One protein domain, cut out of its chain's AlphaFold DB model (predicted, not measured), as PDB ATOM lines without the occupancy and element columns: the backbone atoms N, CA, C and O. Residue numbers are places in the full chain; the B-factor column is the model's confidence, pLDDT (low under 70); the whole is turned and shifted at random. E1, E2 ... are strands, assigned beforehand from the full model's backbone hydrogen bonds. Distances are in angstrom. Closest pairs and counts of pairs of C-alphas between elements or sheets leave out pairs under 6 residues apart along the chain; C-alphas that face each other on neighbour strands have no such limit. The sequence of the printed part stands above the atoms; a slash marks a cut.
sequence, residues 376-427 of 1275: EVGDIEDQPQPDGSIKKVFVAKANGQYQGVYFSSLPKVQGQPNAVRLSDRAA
ATOM      1  N   GLU A 376     -11.577 -11.233  -3.952       92.69
ATOM      2  CA  GLU A 376     -10.696 -11.648  -5.048       92.69
ATOM      3  C   GLU A 376     -11.522 -11.849  -6.324       92.69
ATOM      4  O   GLU A 376     -12.615 -12.402  -6.261       92.69
ATOM      5  N   VAL A 377     -11.007 -11.429  -7.484       93.69
ATOM      6  CA  VAL A 377     -11.661 -11.659  -8.787       93.69
ATOM      7  C   VAL A 377     -11.400 -13.094  -9.265       93.69
ATOM      8  O   VAL A 377     -10.294 -13.623  -9.104       93.69
ATOM      9  N   GLY A 378     -12.402 -13.734  -9.865       93.31
ATOM     10  CA  GLY A 378     -12.316 -15.102 -10.363       93.31
ATOM     11  C   GLY A 378     -13.536 -15.562 -11.157       93.31
ATOM     12  O   GLY A 378     -14.433 -14.785 -11.468       93.31
ATOM     13  N   ASP A 379     -13.543 -16.843 -11.509       93.38
ATOM     14  CA  ASP A 379     -14.633 -17.494 -12.237       93.38
ATOM     15  C   ASP A 379     -15.218 -18.645 -11.402       93.38
ATOM     16  O   ASP A 379     -14.556 -19.194 -10.517       93.38
ATOM     17  N   ILE A 380     -16.465 -19.024 -11.690       89.31
ATOM     18  CA  ILE A 380     -17.070 -20.248 -11.155       89.31
ATOM     19  C   ILE A 380     -16.779 -21.387 -12.137       89.31
ATOM     20  O   ILE A 380     -17.214 -21.338 -13.288       89.31
ATOM     21  N   GLU A 381     -16.062 -22.414 -11.685       90.00
ATOM     22  CA  GLU A 381     -15.684 -23.581 -12.482       90.00
ATOM     23  C   GLU A 381     -16.312 -24.873 -11.933       90.00
ATOM     24  O   GLU A 381     -16.505 -25.044 -10.728       90.00
ATOM     25  N   ASP A 382     -16.613 -25.806 -12.835       87.88
ATOM     26  CA  ASP A 382     -17.150 -27.124 -12.501       87.88
ATOM     27  C   ASP A 382     -16.024 -28.070 -12.056       87.88
ATOM     28  O   ASP A 382     -15.156 -28.444 -12.848       87.88
ATOM     29  N   GLN A 383     -16.057 -28.513 -10.795       80.38
ATOM     30  CA  GLN A 383     -15.142 -29.527 -10.273       80.38
ATOM     31  C   GLN A 383     -15.839 -30.881 -10.064       80.38
ATOM     32  O   GLN A 383     -16.743 -30.987  -9.226       80.38
ATOM     33  N   PRO A 384     -15.410 -31.945 -10.772       80.00
ATOM     34  CA  PRO A 384     -15.943 -33.285 -10.570       80.00
ATOM     35  C   PRO A 384     -15.513 -33.846  -9.210       80.00
ATOM     36  O   PRO A 384     -14.332 -33.855  -8.859       80.00
ATOM     37  N   GLN A 385     -16.489 -34.331  -8.449       77.81
ATOM     38  CA  GLN A 385     -16.311 -34.958  -7.147       77.81
ATOM     39  C   GLN A 385     -16.066 -36.472  -7.284       77.81
ATOM     40  O   GLN A 385     -16.430 -37.078  -8.298       77.81
ATOM     41  N   PRO A 386     -15.474 -37.128  -6.265       74.38
ATOM     42  CA  PRO A 386     -15.187 -38.568  -6.290       74.38
ATOM     43  C   PRO A 386     -16.418 -39.472  -6.472       74.38
ATOM     44  O   PRO A 386     -16.270 -40.627  -6.866       74.38
ATOM     45  N   ASP A 387     -17.618 -38.967  -6.175       67.62
ATOM     46  CA  ASP A 387     -18.900 -39.663  -6.331       67.62
ATOM     47  C   ASP A 387     -19.538 -39.487  -7.726       67.62
ATOM     48  O   ASP A 387     -20.602 -40.043  -7.993       67.62
ATOM     49  N   GLY A 388     -18.884 -38.744  -8.627       70.62
ATOM     50  CA  GLY A 388     -19.378 -38.435  -9.969       70.62
ATOM     51  C   GLY A 388     -20.302 -37.214 -10.050       70.62
ATOM     52  O   GLY A 388     -20.744 -36.884 -11.151       70.62
ATOM     53  N   SER A 389     -20.584 -36.530  -8.936       71.50
ATOM     54  CA  SER A 389     -21.292 -35.245  -8.934       71.50
ATOM     55  C   SER A 389     -20.370 -34.092  -9.362       71.50
ATOM     56  O   SER A 389     -19.146 -34.192  -9.280       71.50
ATOM     57  N   ILE A 390     -20.943 -32.991  -9.855       75.12
ATOM     58  CA  ILE A 390     -20.200 -31.775 -10.214       75.12
ATOM     59  C   ILE A 390     -20.471 -30.726  -9.139       75.12
ATOM     60  O   ILE A 390     -21.627 -30.407  -8.868       75.12
ATOM     61  N   LYS A 391     -19.408 -30.183  -8.540       79.50
ATOM     62  CA  LYS A 391     -19.481 -29.072  -7.589       79.50
ATOM     63  C   LYS A 391     -18.958 -27.807  -8.257       79.50
ATOM     64  O   LYS A 391     -17.808 -27.782  -8.691       79.50
ATOM     65  N   LYS A 392     -19.774 -26.758  -8.292       81.88
ATOM     66  CA  LYS A 392     -19.334 -25.421  -8.693       81.88
ATOM     67  C   LYS A 392     -18.419 -24.848  -7.616       81.88
ATOM     68  O   LYS A 392     -18.779 -24.851  -6.440       81.88
ATOM     69  N   VAL A 393     -17.240 -24.388  -8.010       86.19
ATOM     70  CA  VAL A 393     -16.269 -23.770  -7.107       86.19
ATOM     71  C   VAL A 393     -15.763 -22.462  -7.686       86.19
ATOM     72  O   VAL A 393     -15.590 -22.324  -8.892       86.19
ATOM     73  N   PHE A 394     -15.494 -21.504  -6.815       89.62
ATOM     74  CA  PHE A 394     -14.820 -20.274  -7.176       89.62
ATOM     75  C   PHE A 394     -13.318 -20.526  -7.351       89.62
ATOM     76  O   PHE A 394     -12.674 -21.121  -6.477       89.62
ATOM     77  N   VAL A 395     -12.764 -20.057  -8.468       90.81
ATOM     78  CA  VAL A 395     -11.337 -20.121  -8.799       90.81
ATOM     79  C   VAL A 395     -10.847 -18.709  -9.109       90.81
ATOM     80  O   VAL A 395     -11.282 -18.087 -10.078       90.81
ATOM     81  N   ALA A 396      -9.922 -18.205  -8.289       90.50
ATOM     82  CA  ALA A 396      -9.334 -16.884  -8.475       90.50
ATOM     83  C   ALA A 396      -8.613 -16.789  -9.830       90.50
ATOM     84  O   ALA A 396      -7.760 -17.617 -10.165       90.50
ATOM     85  N   LYS A 397      -8.953 -15.763 -10.610       91.69
ATOM     86  CA  LYS A 397      -8.454 -15.554 -11.969       91.69
ATOM     87  C   LYS A 397      -8.526 -14.075 -12.325       91.69
ATOM     88  O   LYS A 397      -9.531 -13.411 -12.091       91.69
ATOM     89  N   ALA A 398      -7.450 -13.567 -12.922       86.12
ATOM     90  CA  ALA A 398      -7.414 -12.189 -13.392       86.12
ATOM     91  C   ALA A 398      -8.532 -11.949 -14.418       86.12
ATOM     92  O   ALA A 398      -8.697 -12.742 -15.346       86.12
ATOM     93  N   ASN A 399      -9.262 -10.845 -14.251       87.25
ATOM     94  CA  ASN A 399     -10.382 -10.459 -15.109       87.25
ATOM     95  C   ASN A 399     -11.537 -11.488 -15.184       87.25
ATOM     96  O   ASN A 399     -12.223 -11.576 -16.202       87.25
ATOM     97  N   GLY A 400     -11.713 -12.307 -14.140       90.38
ATOM     98  CA  GLY A 400     -12.855 -13.216 -13.994       90.38
ATOM     99  C   GLY A 400     -14.187 -12.473 -13.836       90.38
ATOM    100  O   GLY A 400     -14.205 -11.301 -13.469       90.38
ATOM    101  N   GLN A 401     -15.303 -13.137 -14.144       91.00
ATOM    102  CA  GLN A 401     -16.633 -12.506 -14.141       91.00
ATOM    103  C   GLN A 401     -17.173 -12.217 -12.739       91.00
ATOM    104  O   GLN A 401     -18.009 -11.326 -12.583       91.00
ATOM    105  N   TYR A 402     -16.689 -12.932 -11.730       93.25
ATOM    106  CA  TYR A 402     -17.186 -12.866 -10.365       93.25
ATOM    107  C   TYR A 402     -16.107 -12.357  -9.413       93.25
ATOM    108  O   TYR A 402     -14.911 -12.448  -9.686       93.25
ATOM    109  N   GLN A 403     -16.532 -11.865  -8.258       93.62
ATOM    110  CA  GLN A 403     -15.664 -11.625  -7.117       93.62
ATOM    111  C   GLN A 403     -16.122 -12.483  -5.936       93.62
ATOM    112  O   GLN A 403     -17.300 -12.509  -5.577       93.62
ATOM    113  N   GLY A 404     -15.191 -13.244  -5.370       92.06
ATOM    114  CA  GLY A 404     -15.417 -14.043  -4.175       92.06
ATOM    115  C   GLY A 404     -15.109 -13.211  -2.940       92.06
ATOM    116  O   GLY A 404     -13.978 -12.745  -2.798       92.06
ATOM    117  N   VAL A 405     -16.095 -13.049  -2.058       91.06
ATOM    118  CA  VAL A 405     -15.980 -12.277  -0.816       91.06
ATOM    119  C   VAL A 405     -15.730 -13.223   0.358       91.06
ATOM    120  O   VAL A 405     -16.463 -14.195   0.563       91.06
ATOM    121  N   TYR A 406     -14.681 -12.944   1.126       89.38
ATOM    122  CA  TYR A 406     -14.264 -13.693   2.306       89.38
ATOM    123  C   TYR A 406     -14.471 -12.823   3.543       89.38
ATOM    124  O   TYR A 406     -13.770 -11.821   3.715       89.38
ATOM    125  N   PHE A 407     -15.411 -13.235   4.391       86.38
ATOM    126  CA  PHE A 407     -15.781 -12.500   5.594       86.38
ATOM    127  C   PHE A 407     -14.634 -12.472   6.592       86.38
ATOM    128  O   PHE A 407     -14.014 -13.503   6.877       86.38
ATOM    129  N   SER A 408     -14.337 -11.287   7.111       83.38
ATOM    130  CA  SER A 408     -13.158 -11.052   7.939       83.38
ATOM    131  C   SER A 408     -13.224 -11.807   9.281       83.38
ATOM    132  O   SER A 408     -12.190 -12.226   9.822       83.38
ATOM    133  N   SER A 409     -14.436 -12.063   9.789       74.81
ATOM    134  CA  SER A 409     -14.673 -12.826  11.019       74.81
ATOM    135  C   SER A 409     -14.624 -14.352  10.847       74.81
ATOM    136  O   SER A 409     -14.596 -15.073  11.852       74.81
ATOM    137  N   LEU A 410     -14.574 -14.868   9.609       70.19
ATOM    138  CA  LEU A 410     -14.658 -16.301   9.316       70.19
ATOM    139  C   LEU A 410     -13.359 -16.894   8.746       70.19
ATOM    140  O   LEU A 410     -12.683 -16.293   7.910       70.19
ATOM    141  N   PRO A 411     -12.992 -18.131   9.136       60.12
ATOM    142  CA  PRO A 411     -11.896 -18.835   8.486       60.12
ATOM    143  C   PRO A 411     -12.274 -19.209   7.043       60.12
ATOM    144  O   PRO A 411     -13.369 -19.715   6.804       60.12
ATOM    145  N   LYS A 412     -11.345 -19.047   6.084       63.59
ATOM    146  CA  LYS A 412     -11.531 -19.506   4.692       63.59
ATOM    147  C   LYS A 412     -11.837 -21.014   4.679       63.59
ATOM    148  O   LYS A 412     -10.934 -21.835   4.861       63.59
ATOM    149  N   VAL A 413     -13.093 -21.405   4.452       58.69
ATOM    150  CA  VAL A 413     -13.490 -22.820   4.409       58.69
ATOM    151  C   VAL A 413     -13.038 -23.413   3.077       58.69
ATOM    152  O   VAL A 413     -13.564 -23.073   2.024       58.69
ATOM    153  N   GLN A 414     -12.026 -24.287   3.108       62.19
ATOM    154  CA  GLN A 414     -11.484 -24.961   1.912       62.19
ATOM    155  C   GLN A 414     -11.047 -24.005   0.778       62.19
ATOM    156  O   GLN A 414     -10.986 -24.406  -0.381       62.19
ATOM    157  N   GLY A 415     -10.738 -22.744   1.102       70.19
ATOM    158  CA  GLY A 415     -10.360 -21.728   0.115       70.19
ATOM    159  C   GLY A 415     -11.505 -21.230  -0.774       70.19
ATOM    160  O   GLY A 415     -11.220 -20.608  -1.789       70.19
ATOM    161  N   GLN A 416     -12.767 -21.503  -0.425       84.25
ATOM    162  CA  GLN A 416     -13.944 -20.968  -1.115       84.25
ATOM    163  C   GLN A 416     -14.458 -19.694  -0.419       84.25
ATOM    164  O   GLN A 416     -14.307 -19.581   0.803       84.25
ATOM    165  N   PRO A 417     -15.028 -18.735  -1.170       87.38
ATOM    166  CA  PRO A 417     -15.585 -17.509  -0.608       87.38
ATOM    167  C   PRO A 417     -16.891 -17.770   0.152       87.38
ATOM    168  O   PRO A 417     -17.589 -18.753  -0.106       87.38
ATOM    169  N   ASN A 418     -17.225 -16.879   1.087       85.81
ATOM    170  CA  ASN A 418     -18.473 -16.928   1.851       85.81
ATOM    171  C   ASN A 418     -19.668 -16.524   0.984       85.81
ATOM    172  O   ASN A 418     -20.717 -17.161   1.053       85.81
ATOM    173  N   ALA A 419     -19.474 -15.514   0.138       87.75
ATOM    174  CA  ALA A 419     -20.448 -15.039  -0.831       87.75
ATOM    175  C   ALA A 419     -19.774 -14.789  -2.184       87.75
ATOM    176  O   ALA A 419     -18.569 -14.536  -2.263       87.75
ATOM    177  N   VAL A 420     -20.552 -14.871  -3.260       90.75
ATOM    178  CA  VAL A 420     -20.076 -14.580  -4.615       90.75
ATOM    179  C   VAL A 420     -20.887 -13.425  -5.171       90.75
ATOM    180  O   VAL A 420     -22.117 -13.446  -5.114       90.75
ATOM    181  N   ARG A 421     -20.183 -12.431  -5.708       92.75
ATOM    182  CA  ARG A 421     -20.757 -11.245  -6.342       92.75
ATOM    183  C   ARG A 421     -20.308 -11.137  -7.794       92.75
ATOM    184  O   ARG A 421     -19.344 -11.799  -8.192       92.75
ATOM    185  N   LEU A 422     -20.983 -10.326  -8.598       92.88
ATOM    186  CA  LEU A 422     -20.478  -9.956  -9.913       92.88
ATOM    187  C   LEU A 422     -19.260  -9.042  -9.726       92.88
ATOM    188  O   LEU A 422     -19.184  -8.262  -8.785       92.88
ATOM    189  N   SER A 423     -18.249  -9.204 -10.574       91.38
ATOM    190  CA  SER A 423     -17.064  -8.345 -10.515       91.38
ATOM    191  C   SER A 423     -17.349  -6.971 -11.114       91.38
ATOM    192  O   SER A 423     -17.943  -6.859 -12.194       91.38
ATOM    193  N   ASP A 424     -16.859  -5.927 -10.458       88.06
ATOM    194  CA  ASP A 424     -17.100  -4.552 -10.882       88.06
ATOM    195  C   ASP A 424     -16.191  -4.157 -12.036       88.06
ATOM    196  O   ASP A 424     -15.150  -4.769 -12.283       88.06
ATOM    197  N   ARG A 425     -16.586  -3.113 -12.760       83.25
ATOM    198  CA  ARG A 425     -15.711  -2.430 -13.713       83.25
ATOM    199  C   ARG A 425     -15.341  -1.095 -13.104       83.25
ATOM    200  O   ARG A 425     -16.224  -0.354 -12.680       83.25
ATOM    201  N   ALA A 426     -14.051  -0.783 -13.079       69.81
ATOM    202  CA  ALA A 426     -13.617   0.530 -12.636       69.81
ATOM    203  C   ALA A 426     -14.223   1.605 -13.553       69.81
ATOM    204  O   ALA A 426     -14.058   1.541 -14.775       69.81
ATOM    205  N   ALA A 427     -14.913   2.587 -12.967       70.94
ATOM    206  CA  ALA A 427     -15.332   3.775 -13.698       70.94
ATOM    207  C   ALA A 427     -14.086   4.509 -14.219       70.94
ATOM    208  O   ALA A 427     -13.109   4.648 -13.482       70.94
TER     209      ALA A 427
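AT A GLANCE: This is residues 376 to 427 of the 1275 residues of an uncharacterized protein of Cellvibrio japonicus (strain Ueda107) (UniProt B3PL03). A small, strongly twisted sheet of four strands is curled like part of a barrel, with the long hairpin E1-E2 reaching towards one end of the longest axis and the shorter hairpin E3-E4 turned crosswise beside the first residues of E1. A long loop, residues 407 to 418, joins E3 to E4, and the tail after E4 runs to Ala 427 at the other end. The printed part has 52 residues with no named helix and four named strands, E1 to E4 along the chain, in the sheet order E2 - E1 - E3 - E4, all antiparallel. The class is all strand, though under half of the residues, 25 of 52, are in named elements. The whole is flat and only just loose, close to compact, with a radius of gyration of the C-alphas of 12.3 A and spans of 44 by 26 by 14 A.

IN THESE COORDINATES: Find C-alpha 376 at (-10.696, -11.648, -5.048); from there E1 runs through residues 376 to 384, 22.9 A from first to last C-alpha, and bends by 55 degrees at residue 379. Go on to C-alpha 390 at (-20.200, -31.775, -10.214), where E2, residues 390 to 396, sets out on its 18.5 A. E3 is residues 402 to 406 and 13.0 A long. E4 is residues 419 to 422, 10.4 A long, and ends at C-alpha 422, at (-20.478, -9.956, -9.913).

HOW THE PARTS SIT: Begin with E1, an inner strand whose pairing is staggered: residues 376 to 378 pair with E3, and residues 378 to 384 with E2. E1 and E2 form an antiparallel hairpin at 155 degrees; look at N 381 and O 393, 2.8 A apart, within hydrogen-bond range. Their C-alphas 378 and 396 face each other at 4.0 A. E1 and E3 are antiparallel neighbours, with N 378 and O 402 at 2.8 A, within hydrogen-bond range, and C-alphas 377 and 403 facing each other at 4.3 A. E3 and E4 form the other hairpin, antiparallel at 150 degrees, with N 403 and O 421 at 2.8 A, within hydrogen-bond range. The edge strands E2 and E4 are only just apart, their closest C-alphas being 8.2 A from each other.

THE WHOLE: The two C-alphas farthest apart, those of Asp 387 and Ala 427, are 44.2 A from each other. The printed part has no cut. The links E1 to E2 and E2 to E3 are tight, with 5 residues each; the link E3 to E4 is long, with 12. In the B-factor column, the mean pLDDT of the printed part is 83.0; look for values under 70 at residue 387, residues 411 to 414 and residue 426.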